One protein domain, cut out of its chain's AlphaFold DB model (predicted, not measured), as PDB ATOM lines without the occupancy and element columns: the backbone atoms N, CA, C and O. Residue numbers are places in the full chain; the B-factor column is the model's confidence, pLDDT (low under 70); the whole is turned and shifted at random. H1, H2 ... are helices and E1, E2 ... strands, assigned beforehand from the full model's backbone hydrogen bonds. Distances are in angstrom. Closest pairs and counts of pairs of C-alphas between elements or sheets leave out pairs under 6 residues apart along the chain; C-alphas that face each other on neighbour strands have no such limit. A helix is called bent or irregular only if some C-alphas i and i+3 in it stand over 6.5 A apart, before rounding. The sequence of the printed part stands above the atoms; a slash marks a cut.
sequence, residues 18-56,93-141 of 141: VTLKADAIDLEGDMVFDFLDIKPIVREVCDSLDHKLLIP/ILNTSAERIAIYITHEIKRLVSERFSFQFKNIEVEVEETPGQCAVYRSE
ATOM      1  N   VAL A  18     -34.852  43.184 -34.926       98.56
ATOM      2  CA  VAL A  18     -34.970  42.160 -35.968       98.56
ATOM      3  C   VAL A  18     -34.024  42.492 -37.115       98.56
ATOM      4  O   VAL A  18     -34.079  43.592 -37.669       98.56
ATOM      5  N   THR A  19     -33.189  41.528 -37.499       98.56
ATOM      6  CA  THR A  19     -32.360  41.596 -38.710       98.56
ATOM      7  C   THR A  19     -32.789  40.496 -39.670       98.56
ATOM      8  O   THR A  19     -32.907  39.340 -39.276       98.56
ATOM      9  N   LEU A  20     -32.984  40.847 -40.941       98.44
ATOM     10  CA  LEU A  20     -33.291  39.913 -42.023       98.44
ATOM     11  C   LEU A  20     -32.095  39.813 -42.975       98.44
ATOM     12  O   LEU A  20     -31.575  40.837 -43.424       98.44
ATOM     13  N   LYS A  21     -31.713  38.592 -43.345       98.25
ATOM     14  CA  LYS A  21     -30.848  38.306 -44.496       98.25
ATOM     15  C   LYS A  21     -31.547  37.282 -45.376       98.25
ATOM     16  O   LYS A  21     -32.149  36.345 -44.860       98.25
ATOM     17  N   ALA A  22     -31.471  37.448 -46.686       97.00
ATOM     18  CA  ALA A  22     -32.064  36.494 -47.607       97.00
ATOM     19  C   ALA A  22     -31.300  36.450 -48.930       97.00
ATOM     20  O   ALA A  22     -30.650  37.428 -49.309       97.00
ATOM     21  N   ASP A  23     -31.405  35.322 -49.622       95.75
ATOM     22  CA  ASP A  23     -30.854  35.122 -50.959       95.75
ATOM     23  C   ASP A  23     -31.854  34.417 -51.888       95.75
ATOM     24  O   ASP A  23     -32.842  33.820 -51.451       95.75
ATOM     25  N   ALA A  24     -31.608  34.539 -53.191       93.44
ATOM     26  CA  ALA A  24     -32.392  33.930 -54.259       93.44
ATOM     27  C   ALA A  24     -31.465  33.281 -55.293       93.44
ATOM     28  O   ALA A  24     -30.266  33.554 -55.329       93.44
ATOM     29  N   ILE A  25     -32.024  32.385 -56.110       90.38
ATOM     30  CA  ILE A  25     -31.277  31.704 -57.181       90.38
ATOM     31  C   ILE A  25     -30.954  32.683 -58.312       90.38
ATOM     32  O   ILE A  25     -29.821  32.713 -58.788       90.38
ATOM     33  N   ASP A  26     -31.943  33.486 -58.692       90.94
ATOM     34  CA  ASP A  26     -31.871  34.444 -59.784       90.94
ATOM     35  C   ASP A  26     -32.099  35.864 -59.257       90.94
ATOM     36  O   ASP A  26     -32.676  36.063 -58.183       90.94
ATOM     37  N   LEU A  27     -31.633  36.849 -60.023       91.62
ATOM     38  CA  LEU A  27     -31.905  38.260 -59.776       91.62
ATOM     39  C   LEU A  27     -32.989  38.745 -60.737       91.62
ATOM     40  O   LEU A  27     -32.967  38.413 -61.922       91.62
ATOM     41  N   GLU A  28     -33.879  39.597 -60.244       86.81
ATOM     42  CA  GLU A  28     -34.818  40.357 -61.064       86.81
ATOM     43  C   GLU A  28     -34.424  41.836 -61.010       86.81
ATOM     44  O   GLU A  28     -34.299  42.420 -59.936       86.81
ATOM     45  N   GLY A  29     -34.146  42.439 -62.173       90.31
ATOM     46  CA  GLY A  29     -33.679  43.830 -62.236       90.31
ATOM     47  C   GLY A  29     -32.383  44.082 -61.452       90.31
ATOM     48  O   GLY A  29     -32.260  45.114 -60.801       90.31
ATOM     49  N   ASP A  30     -31.448  43.124 -61.484       94.31
ATOM     50  CA  ASP A  30     -30.181  43.128 -60.730       94.31
ATOM     51  C   ASP A  30     -30.334  43.125 -59.194       94.31
ATOM     52  O   ASP A  30     -29.397  43.449 -58.460       94.31
ATOM     53  N   MET A  31     -31.499  42.713 -58.683       95.00
ATOM     54  CA  MET A  31     -31.794  42.626 -57.252       95.00
ATOM     55  C   MET A  31     -32.323  41.242 -56.866       95.00
ATOM     56  O   MET A  31     -32.982  40.569 -57.650       95.00
ATOM     57  N   VAL A  32     -32.049  40.824 -55.625       95.00
ATOM     58  CA  VAL A  32     -32.706  39.647 -55.020       95.00
ATOM     59  C   VAL A  32     -34.173  39.966 -54.742       95.00
ATOM     60  O   VAL A  32     -35.058  39.179 -55.053       95.00
ATOM     61  N   PHE A  33     -34.408  41.118 -54.115       95.56
ATOM     62  CA  PHE A  33     -35.719  41.651 -53.770       95.56
ATOM     63  C   PHE A  33     -35.559  43.144 -53.458       95.56
ATOM     64  O   PHE A  33     -34.548  43.529 -52.857       95.56
ATOM     65  N   ASP A  34     -36.514  43.990 -53.846       96.19
ATOM     66  CA  ASP A  34     -36.405  45.432 -53.606       96.19
ATOM     67  C   ASP A  34     -36.498  45.741 -52.099       96.19
ATOM     68  O   ASP A  34     -37.413  45.315 -51.384       96.19
ATOM     69  N   PHE A  35     -35.548  46.529 -51.590       97.12
ATOM     70  CA  PHE A  35     -35.577  46.996 -50.208       97.12
ATOM     71  C   PHE A  35     -36.802  47.853 -49.881       97.12
ATOM     72  O   PHE A  35     -37.188  47.917 -48.711       97.12
ATOM     73  N   LEU A  36     -37.397  48.522 -50.868       96.94
ATOM     74  CA  LEU A  36     -38.632  49.282 -50.708       96.94
ATOM     75  C   LEU A  36     -39.844  48.381 -50.462       96.94
ATOM     76  O   LEU A  36     -40.771  48.826 -49.790       96.94
ATOM     77  N   ASP A  37     -39.792  47.119 -50.892       96.88
ATOM     78  CA  ASP A  37     -40.876  46.151 -50.726       96.88
ATOM     79  C   ASP A  37     -40.713  45.296 -49.459       96.88
ATOM     80  O   ASP A  37     -41.674  45.093 -48.712       96.88
ATOM     81  N   ILE A  38     -39.495  44.833 -49.140       97.81
ATOM     82  CA  ILE A  38     -39.286  43.954 -47.972       97.81
ATOM     83  C   ILE A  38     -39.295  44.724 -46.647       97.81
ATOM     84  O   ILE A  38     -39.772  44.205 -45.637       97.81
ATOM     85  N   LYS A  39     -38.809  45.974 -46.614       98.19
ATOM     86  CA  LYS A  39     -38.772  46.769 -45.371       98.19
ATOM     87  C   LYS A  39     -40.169  47.006 -44.778       98.19
ATOM     88  O   LYS A  39     -40.303  46.830 -43.566       98.19
ATOM     89  N   PRO A  40     -41.201  47.385 -45.560       98.56
ATOM     90  CA  PRO A  40     -42.571  47.467 -45.059       98.56
ATOM     91  C   PRO A  40     -43.098  46.146 -44.500       98.56
ATOM     92  O   PRO A  40     -43.733  46.171 -43.456       98.56
ATOM     93  N   ILE A  41     -42.799  45.009 -45.137       98.69
ATOM     94  CA  ILE A  41     -43.237  43.687 -44.656       98.69
ATOM     95  C   ILE A  41     -42.604  43.363 -43.302       98.69
ATOM     96  O   ILE A  41     -43.307  43.004 -42.363       98.69
ATOM     97  N   VAL A  42     -41.283  43.530 -43.171       98.62
ATOM     98  CA  VAL A  42     -40.582  43.294 -41.896       98.62
ATOM     99  C   VAL A  42     -41.134  44.209 -40.805       98.62
ATOM    100  O   VAL A  42     -41.371  43.753 -39.687       98.62
ATOM    101  N   ARG A  43     -41.374  45.486 -41.130       98.62
ATOM    102  CA  ARG A  43     -41.969  46.448 -40.199       98.62
ATOM    103  C   ARG A  43     -43.368  46.023 -39.774       98.62
ATOM    104  O   ARG A  43     -43.629  46.015 -38.587       98.62
ATOM    105  N   GLU A  44     -44.225  45.630 -40.706       98.62
ATOM    106  CA  GLU A  44     -45.585  45.182 -40.401       98.62
ATOM    107  C   GLU A  44     -45.595  43.997 -39.430       98.62
ATOM    108  O   GLU A  44     -46.358  43.995 -38.464       98.62
ATOM    109  N   VAL A  45     -44.706  43.019 -39.631       98.69
ATOM    110  CA  VAL A  45     -44.568  41.894 -38.697       98.69
ATOM    111  C   VAL A  45     -44.094  42.379 -37.323       98.69
ATOM    112  O   VAL A  45     -44.657  41.959 -36.315       98.69
ATOM    113  N   CYS A  46     -43.117  43.290 -37.257       98.62
ATOM    114  CA  CYS A  46     -42.651  43.853 -35.983       98.62
ATOM    115  C   CYS A  46     -43.755  44.648 -35.270       98.62
ATOM    116  O   CYS A  46     -43.998  44.424 -34.088       98.62
ATOM    117  N   ASP A  47     -44.467  45.514 -35.993       98.38
ATOM    118  CA  ASP A  47     -45.558  46.339 -35.469       98.38
ATOM    119  C   ASP A  47     -46.716  45.473 -34.947       98.38
ATOM    120  O   ASP A  47     -47.388  45.850 -33.989       98.38
ATOM    121  N   SER A  48     -46.931  44.280 -35.521       98.19
ATOM    122  CA  SER A  48     -47.934  43.333 -35.014       98.19
ATOM    123  C   SER A  48     -47.595  42.751 -33.635       98.19
ATOM    124  O   SER A  48     -48.495  42.299 -32.927       98.19
ATOM    125  N   LEU A  49     -46.313  42.767 -33.252       98.44
ATOM    126  CA  LEU A  49     -45.805  42.280 -31.964       98.44
ATOM    127  C   LEU A  49     -45.580  43.413 -30.951       98.44
ATOM    128  O   LEU A  49     -45.451  43.153 -29.754       98.44
ATOM    129  N   ASP A  50     -45.497  44.651 -31.430       97.94
ATOM    130  CA  ASP A  50     -45.075  45.807 -30.650       97.94
ATOM    131  C   ASP A  50     -46.087  46.196 -29.553       97.94
ATOM    132  O   ASP A  50     -47.303  46.072 -29.715       97.94
ATOM    133  N   HIS A  51     -45.578  46.684 -28.416       97.31
ATOM    134  CA  HIS A  51     -46.371  47.101 -27.247       97.31
ATOM    135  C   HIS A  51     -47.377  46.049 -26.725       97.31
ATOM    136  O   HIS A  51     -48.448  46.400 -26.220       97.31
ATOM    137  N   LYS A  52     -47.046  44.754 -26.814       98.12
ATOM    138  CA  LYS A  52     -47.853  43.652 -26.260       98.12
ATOM    139  C   LYS A  52     -47.068  42.797 -25.276       98.12
ATOM    140  O   LYS A  52     -45.873  42.562 -25.434       98.12
ATOM    141  N   LEU A  53     -47.782  42.238 -24.303       98.38
ATOM    142  CA  LEU A  53     -47.330  41.061 -23.578       98.38
ATOM    143  C   LEU A  53     -47.501  39.834 -24.480       98.38
ATOM    144  O   LEU A  53     -48.621  39.385 -24.725       98.38
ATOM    145  N   LEU A  54     -46.387  39.297 -24.970       98.50
ATOM    146  CA  LEU A  54     -46.386  38.076 -25.767       98.50
ATOM    147  C   LEU A  54     -46.583  36.866 -24.853       98.50
ATOM    148  O   LEU A  54     -45.876  36.720 -23.856       98.50
ATOM    149  N   ILE A  55     -47.524  35.989 -25.199       98.25
ATOM    150  CA  ILE A  55     -47.848  34.777 -24.440       98.25
ATOM    151  C   ILE A  55     -47.747  33.554 -25.363       98.25
ATOM    152  O   ILE A  55     -48.311  33.579 -26.459       98.25
ATOM    153  N   PRO A  56     -47.051  32.473 -24.958       98.19
ATOM    154  CA  PRO A  56     -46.872  31.294 -25.801       98.19
ATOM    155  C   PRO A  56     -48.111  30.387 -25.751       98.19
ATOM    156  O   PRO A  56     -48.247  29.555 -24.854       98.19
ATOM    157  N   ILE A  93     -46.723  29.645 -30.488       98.19
ATOM    158  CA  ILE A  93     -45.366  29.208 -30.151       98.19
ATOM    159  C   ILE A  93     -45.337  28.562 -28.765       98.19
ATOM    160  O   ILE A  93     -46.131  28.883 -27.882       98.19
ATOM    161  N   LEU A  94     -44.365  27.673 -28.558       97.69
ATOM    162  CA  LEU A  94     -44.186  26.920 -27.308       97.69
ATOM    163  C   LEU A  94     -43.562  27.735 -26.162       97.69
ATOM    164  O   LEU A  94     -43.655  27.342 -24.998       97.69
ATOM    165  N   ASN A  95     -42.865  28.824 -26.484       97.94
ATOM    166  CA  ASN A  95     -42.235  29.734 -25.527       97.94
ATOM    167  C   ASN A  95     -41.983  31.083 -26.202       97.94
ATOM    168  O   ASN A  95     -41.849  31.125 -27.421       97.94
ATOM    169  N   THR A  96     -41.847  32.155 -25.429       97.38
ATOM    170  CA  THR A  96     -41.543  33.509 -25.930       97.38
ATOM    171  C   THR A  96     -40.043  33.796 -25.889       97.38
ATOM    172  O   THR A  96     -39.627  34.879 -25.494       97.38
ATOM    173  N   SER A  97     -39.229  32.799 -26.234       97.69
ATOM    174  CA  SER A  97     -37.779  32.966 -26.336       97.69
ATOM    175  C   SER A  97     -37.408  33.661 -27.641       97.69
ATOM    176  O   SER A  97     -38.152  33.556 -28.624       97.69
ATOM    177  N   ALA A  98     -36.243  34.312 -27.689       98.25
ATOM    178  CA  ALA A  98     -35.742  34.935 -28.913       98.25
ATOM    179  C   ALA A  98     -35.706  33.945 -30.099       98.25
ATOM    180  O   ALA A  98     -36.079  34.306 -31.211       98.25
ATOM    181  N   GLU A  99     -35.361  32.669 -29.874       98.44
ATOM    182  CA  GLU A  99     -35.347  31.626 -30.911       98.44
ATOM    183  C   GLU A  99     -36.744  31.345 -31.471       98.44
ATOM    184  O   GLU A  99     -36.930  31.226 -32.683       98.44
ATOM    185  N   ARG A 100     -37.749  31.217 -30.596       98.44
ATOM    186  CA  ARG A 100     -39.129  30.926 -31.014       98.44
ATOM    187  C   ARG A 100     -39.766  32.120 -31.709       98.44
ATOM    188  O   ARG A 100     -40.481  31.925 -32.690       98.44
ATOM    189  N   ILE A 101     -39.460  33.329 -31.249       98.56
ATOM    190  CA  ILE A 101     -39.881  34.568 -31.900       98.56
ATOM    191  C   ILE A 101     -39.214  34.695 -33.281       98.56
ATOM    192  O   ILE A 101     -39.906  35.003 -34.246       98.56
ATOM    193  N   ALA A 102     -37.924  34.364 -33.425       98.69
ATOM    194  CA  ALA A 102     -37.237  34.375 -34.722       98.69
ATOM    195  C   ALA A 102     -37.880  33.411 -35.736       98.69
ATOM    196  O   ALA A 102     -38.083  33.779 -36.896       98.69
ATOM    197  N   ILE A 103     -38.264  32.206 -35.298       98.69
ATOM    198  CA  ILE A 103     -39.009  31.244 -36.127       98.69
ATOM    199  C   ILE A 103     -40.354  31.836 -36.567       98.69
ATOM    200  O   ILE A 103     -40.664  31.831 -37.758       98.69
ATOM    201  N   TYR A 104     -41.135  32.366 -35.620       98.75
ATOM    202  CA  TYR A 104     -42.443  32.961 -35.902       98.75
ATOM    203  C   TYR A 104     -42.342  34.106 -36.919       98.75
ATOM    204  O   TYR A 104     -43.017  34.085 -37.946       98.75
ATOM    205  N   ILE A 105     -41.432  35.057 -36.687       98.75
ATOM    206  CA  ILE A 105     -41.209  36.205 -37.575       98.75
ATOM    207  C   ILE A 105     -40.782  35.741 -38.971       98.75
ATOM    208  O   ILE A 105     -41.273  36.268 -39.967       98.75
ATOM    209  N   THR A 106     -39.908  34.734 -39.067       98.75
ATOM    210  CA  THR A 106     -39.484  34.179 -40.363       98.75
ATOM    211  C   THR A 106     -40.672  33.646 -41.155       98.75
ATOM    212  O   THR A 106     -40.798  33.944 -42.343       98.75
ATOM    213  N   HIS A 107     -41.556  32.879 -40.514       98.38
ATOM    214  CA  HIS A 107     -42.738  32.332 -41.177       98.38
ATOM    215  C   HIS A 107     -43.711  33.427 -41.621       98.38
ATOM    216  O   HIS A 107     -44.170  33.379 -42.763       98.38
ATOM    217  N   GLU A 108     -43.963  34.437 -40.787       98.69
ATOM    218  CA  GLU A 108     -44.835  35.555 -41.160       98.69
ATOM    219  C   GLU A 108     -44.266  36.374 -42.325       98.69
ATOM    220  O   GLU A 108     -44.993  36.690 -43.268       98.69
ATOM    221  N   ILE A 109     -42.955  36.642 -42.339       98.62
ATOM    222  CA  ILE A 109     -42.301  37.319 -43.470       98.62
ATOM    223  C   ILE A 109     -42.425  36.477 -44.746       98.62
ATOM    224  O   ILE A 109     -42.852  37.005 -45.774       98.62
ATOM    225  N   LYS A 110     -42.102  35.172 -44.702       98.12
ATOM    226  CA  LYS A 110     -42.238  34.275 -45.870       98.12
ATOM    227  C   LYS A 110     -43.674  34.272 -46.399       98.12
ATOM    228  O   LYS A 110     -43.874  34.366 -47.609       98.12
ATOM    229  N   ARG A 111     -44.661  34.185 -45.502       98.38
ATOM    230  CA  ARG A 111     -46.087  34.189 -45.843       98.38
ATOM    231  C   ARG A 111     -46.472  35.473 -46.577       98.38
ATOM    232  O   ARG A 111     -46.979  35.399 -47.692       98.38
ATOM    233  N   LEU A 112     -46.169  36.636 -46.000       98.56
ATOM    234  CA  LEU A 112     -46.521  37.935 -46.582       98.56
ATOM    235  C   LEU A 112     -45.819  38.203 -47.920       98.56
ATOM    236  O   LEU A 112     -46.441  38.733 -48.840       98.56
ATOM    237  N   VAL A 113     -44.546  37.819 -48.054       97.88
ATOM    238  CA  VAL A 113     -43.803  37.939 -49.320       97.88
ATOM    239  C   VAL A 113     -44.436  37.062 -50.401       97.88
ATOM    240  O   VAL A 113     -44.696  37.539 -51.507       97.88
ATOM    241  N   SER A 114     -44.763  35.810 -50.072       97.25
ATOM    242  CA  SER A 114     -45.420  34.898 -51.009       97.25
ATOM    243  C   SER A 114     -46.808  35.395 -51.420       97.25
ATOM    244  O   SER A 114     -47.146  35.325 -52.597       97.25
ATOM    245  N   GLU A 115     -47.614  35.902 -50.483       98.12
ATOM    246  CA  GLU A 115     -48.973  36.393 -50.756       98.12
ATOM    247  C   GLU A 115     -48.987  37.650 -51.634       98.12
ATOM    248  O   GLU A 115     -49.871  37.802 -52.476       98.12
ATOM    249  N   ARG A 116     -48.026  38.562 -51.443       98.06
ATOM    250  CA  ARG A 116     -48.022  39.880 -52.104       98.06
ATOM    251  C   ARG A 116     -47.251  39.907 -53.417       98.06
ATOM    252  O   ARG A 116     -47.614  40.671 -54.305       98.06
ATOM    253  N   PHE A 117     -46.211  39.084 -53.540       96.56
ATOM    254  CA  PHE A 117     -45.275  39.133 -54.669       96.56
ATOM    255  C   PHE A 117     -45.166  37.805 -55.420       96.56
ATOM    256  O   PHE A 117     -44.467  37.737 -56.422       96.56
ATOM    257  N   SER A 118     -45.842  36.740 -54.962       95.88
ATOM    258  CA  SER A 118     -45.656  35.376 -55.495       95.88
ATOM    259  C   SER A 118     -44.185  34.930 -55.501       95.88
ATOM    260  O   SER A 118     -43.769  34.146 -56.350       95.88
ATOM    261  N   PHE A 119     -43.400  35.443 -54.551       94.88
ATOM    262  CA  PHE A 119     -41.957  35.247 -54.472       94.88
ATOM    263  C   PHE A 119     -41.584  34.377 -53.267       94.88
ATOM    264  O   PHE A 119     -42.217  34.447 -52.211       94.88
ATOM    265  N   GLN A 120     -40.530  33.575 -53.412       94.88
ATOM    266  CA  GLN A 120     -39.945  32.794 -52.324       94.88
ATOM    267  C   GLN A 120     -38.426  32.936 -52.345       94.88
ATOM    268  O   GLN A 120     -37.784  32.704 -53.369       94.88
ATOM    269  N   PHE A 121     -37.850  33.296 -51.199       95.88
ATOM    270  CA  PHE A 121     -36.401  33.267 -51.020       95.88
ATOM    271  C   PHE A 121     -35.896  31.826 -51.064       95.88
ATOM    272  O   PHE A 121     -36.567  30.921 -50.565       95.88
ATOM    273  N   LYS A 122     -34.690  31.634 -51.603       96.19
ATOM    274  CA  LYS A 122     -33.983  30.353 -51.530       96.19
ATOM    275  C   LYS A 122     -33.530  30.076 -50.101       96.19
ATOM    276  O   LYS A 122     -33.671  28.964 -49.622       96.19
ATOM    277  N   ASN A 123     -32.983  31.088 -49.436       97.25
ATOM    278  CA  ASN A 123     -32.706  31.039 -48.009       97.25
ATOM    279  C   ASN A 123     -33.153  32.341 -47.363       97.25
ATOM    280  O   ASN A 123     -32.999  33.425 -47.930       97.25
ATOM    281  N   ILE A 124     -33.664  32.227 -46.146       98.06
ATOM    282  CA  ILE A 124     -34.020  33.353 -45.294       98.06
ATOM    283  C   ILE A 124     -33.482  33.107 -43.887       98.06
ATOM    284  O   ILE A 124     -33.627  32.027 -43.315       98.06
ATOM    285  N   GLU A 125     -32.842  34.126 -43.333       98.50
ATOM    286  CA  GLU A 125     -32.303  34.154 -41.984       98.50
ATOM    287  C   GLU A 125     -32.884  35.359 -41.251       98.50
ATOM    288  O   GLU A 125     -32.762  36.498 -41.711       98.50
ATOM    289  N   VAL A 126     -33.505  35.100 -40.104       98.75
ATOM    290  CA  VAL A 126     -33.977  36.136 -39.189       98.75
ATOM    291  C   VAL A 126     -33.227  36.006 -37.877       98.75
ATOM    292  O   VAL A 126     -33.211  34.949 -37.245       98.75
ATOM    293  N   GLU A 127     -32.626  37.110 -37.465       98.75
ATOM    294  CA  GLU A 127     -32.036  37.295 -36.148       98.75
ATOM    295  C   GLU A 127     -32.977  38.143 -35.294       98.75
ATOM    296  O   GLU A 127     -33.469  39.178 -35.749       98.75
ATOM    297  N   VAL A 128     -33.207  37.707 -34.058       98.75
ATOM    298  CA  VAL A 128     -33.918  38.456 -33.021       98.75
ATOM    299  C   VAL A 128     -32.949  38.703 -31.875       98.75
ATOM    300  O   VAL A 128     -32.493  37.765 -31.220       98.75
ATOM    301  N   GLU A 129     -32.623  39.968 -31.643       98.50
ATOM    302  CA  GLU A 129     -31.786  40.425 -30.538       98.50
ATOM    303  C   GLU A 129     -32.672  40.951 -29.406       98.50
ATOM    304  O   GLU A 129     -33.485  41.850 -29.614       98.50
ATOM    305  N   GLU A 130     -32.521  40.375 -28.216       96.31
ATOM    306  CA  GLU A 130     -33.313  40.704 -27.024       96.31
ATOM    307  C   GLU A 130     -32.638  41.793 -26.176       96.31
ATOM    308  O   GLU A 130     -33.277  42.712 -25.666       96.31
ATOM    309  N   THR A 131     -31.315  41.709 -26.062       94.00
ATOM    310  CA  THR A 131     -30.448  42.681 -25.387       94.00
ATOM    311  C   THR A 131     -29.210  42.872 -26.265       94.00
ATOM    312  O   THR A 131     -28.787  41.898 -26.886       94.00
ATOM    313  N   PRO A 132     -28.594  44.068 -26.340       94.00
ATOM    314  CA  PRO A 132     -27.415  44.284 -27.176       94.00
ATOM    315  C   PRO A 132     -26.326  43.214 -26.976       94.00
ATOM    316  O   PRO A 132     -25.779  43.069 -25.882       94.00
ATOM    317  N   GLY A 133     -26.015  42.467 -28.038       93.94
ATOM    318  CA  GLY A 133     -25.057  41.356 -28.041       93.94
ATOM    319  C   GLY A 133     -25.631  39.977 -27.680       93.94
ATOM    320  O   GLY A 133     -24.880  39.005 -27.670       93.94
ATOM    321  N   GLN A 134     -26.932  39.866 -27.402       96.94
ATOM    322  CA  GLN A 134     -27.634  38.619 -27.087       96.94
ATOM    323  C   GLN A 134     -28.775  38.406 -28.082       96.94
ATOM    324  O   GLN A 134     -29.830  39.038 -27.994       96.94
ATOM    325  N   CYS A 135     -28.553  37.511 -29.041       97.69
ATOM    326  CA  CYS A 135     -29.502  37.232 -30.109       97.69
ATOM    327  C   CYS A 135     -29.679  35.736 -30.362       97.69
ATOM    328  O   CYS A 135     -28.823  34.912 -30.033       97.69
ATOM    329  N   ALA A 136     -30.804  35.418 -30.989       98.50
ATOM    330  CA  ALA A 136     -31.088  34.126 -31.574       98.50
ATOM    331  C   ALA A 136     -31.274  34.275 -33.081       98.50
ATOM    332  O   ALA A 136     -31.846  35.258 -33.548       98.50
ATOM    333  N   VAL A 137     -30.833  33.273 -33.835       98.56
ATOM    334  CA  VAL A 137     -30.934  33.249 -35.295       98.56
ATOM    335  C   VAL A 137     -31.703  32.008 -35.717       98.56
ATOM    336  O   VAL A 137     -31.371  30.898 -35.298       98.56
ATOM    337  N   TYR A 138     -32.704  32.188 -36.573       98.62
ATOM    338  CA  TYR A 138     -33.356  31.098 -37.283       98.62
ATOM    339  C   TYR A 138     -33.087  31.216 -38.780       98.62
ATOM    340  O   TYR A 138     -33.204  32.297 -39.357       98.62
ATOM    341  N   ARG A 139     -32.735  30.091 -39.405       98.06
ATOM    342  CA  ARG A 139     -32.515  29.982 -40.847       98.06
ATOM    343  C   ARG A 139     -33.466  28.941 -41.425       98.06
ATOM    344  O   ARG A 139     -33.524  27.820 -40.921       98.06
ATOM    345  N   SER A 140     -34.177  29.322 -42.480       95.00
ATOM    346  CA  SER A 140     -34.993  28.434 -43.303       95.00
ATOM    347  C   SER A 140     -34.443  28.425 -44.718       95.00
ATOM    348  O   SER A 140     -34.220  29.484 -45.307       95.00
ATOM    349  N   GLU A 141     -34.290  27.218 -45.242       89.12
ATOM    350  CA  GLU A 141     -34.150  26.940 -46.675       89.12
ATOM    351  C   GLU A 141     -35.545  26.819 -47.328       89.12
ATOM    352  O   GLU A 141     -36.562  26.875 -46.575       89.12
TER     353      GLU A 141
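This is residues 18 to 56 and 93 to 141 of the 141 residues of a protein of Bacteriovorax sp. BSW11_IV (UniProt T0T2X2). A three-stranded antiparallel sheet, E1, E3 and E4, is covered on one face by two helices and bare on the other; H2 packs slantwise over E3 and E4, and H1, by the E1 edge, crosses H2 steeply. The short strand E2 lies off the sheet at one end of the long axis, and the loop after E1 reaches out at the other end. The printed part has 88 residues, with two named helices and four named strands in the order E1, H1, E2, H2, E3, E4; the sheet runs E1, E3, E4, and the class is mixed, helices and strands. The whole is compact, with a radius of gyration of the C-alphas of 13.4 A, yet elongated, spanning 40 by 23 by 22 A.

E1, residues 18 to 23, begins at C-alpha 18 (-34.970, 42.160, -35.968) and is 17.1 A long. H1, residues 35 to 49, is 21.4 A long; it is neither bent nor irregular, but only just: C-alphas 37 and 40 are 6.1 A apart. E2, residues 53 to 56, is a strand of four residues. H2, residues 98 to 117, is the longest helix at 27.8 A and begins at C-alpha 98 (-35.742, 34.935, -28.913). E3, residues 123 to 131, is 25.5 A long. E4, residues 134 to 140, is 20.5 A long and ends at C-alpha 140 (-34.993, 28.434, -43.303).

E3 is the inner strand of the sheet, and E1 and E4 are its edge strands. E1 and E3 are antiparallel at 165 degrees, with N 21 and O 125 within hydrogen-bond range at 2.9 A. E3 and E4 form an antiparallel hairpin at 163 degrees, with N 128 and O 136 at 2.8 A. The arrangement is two layers, H1 and H2 on one face of this sheet. H2 is on the sheet at a height over the sheet of 8.2 A, slantwise to the strands, at 40 degrees to E3 on the local plane. Its closest C-alphas to E3 are those of Ala 102 and Val 128, 5.5 A, and to E4 those of Glu 99 and Ala 136, 5.0 A. E1 and H2 are near each other, with 8 pairs of C-alphas within 10 A. H2 touches H1 with its residues 105 to 113 alone, at a steep tilt of 49 degrees, opposite ways; the closest C-alphas are those of Val 42 and Ile 109, 6.4 A. The closest C-alphas of E1 and H1 are those of Val 18 and Cys 46, 7.9 A. E2 pairs with no named strand, is apart from E1, E3, E4 and H2, and meets H1 only through their link. Every O i to N i+4 pair in H2 is within hydrogen-bond range; in H1 8 of 11 are.

The two C-alphas farthest apart, those of Gly 29 and Ile 55, are 41.4 A from each other. Residues 57 to 92 are cut out, and C-alphas 56 and 93 are 5.1 A apart across the cut. The link from E1 to H1, of 11 residues, is long; those from H1 to E2, H2 to E3 and E3 to E4 are tight. The mean pLDDT of the printed part is 97.0, and no printed residue is under 70.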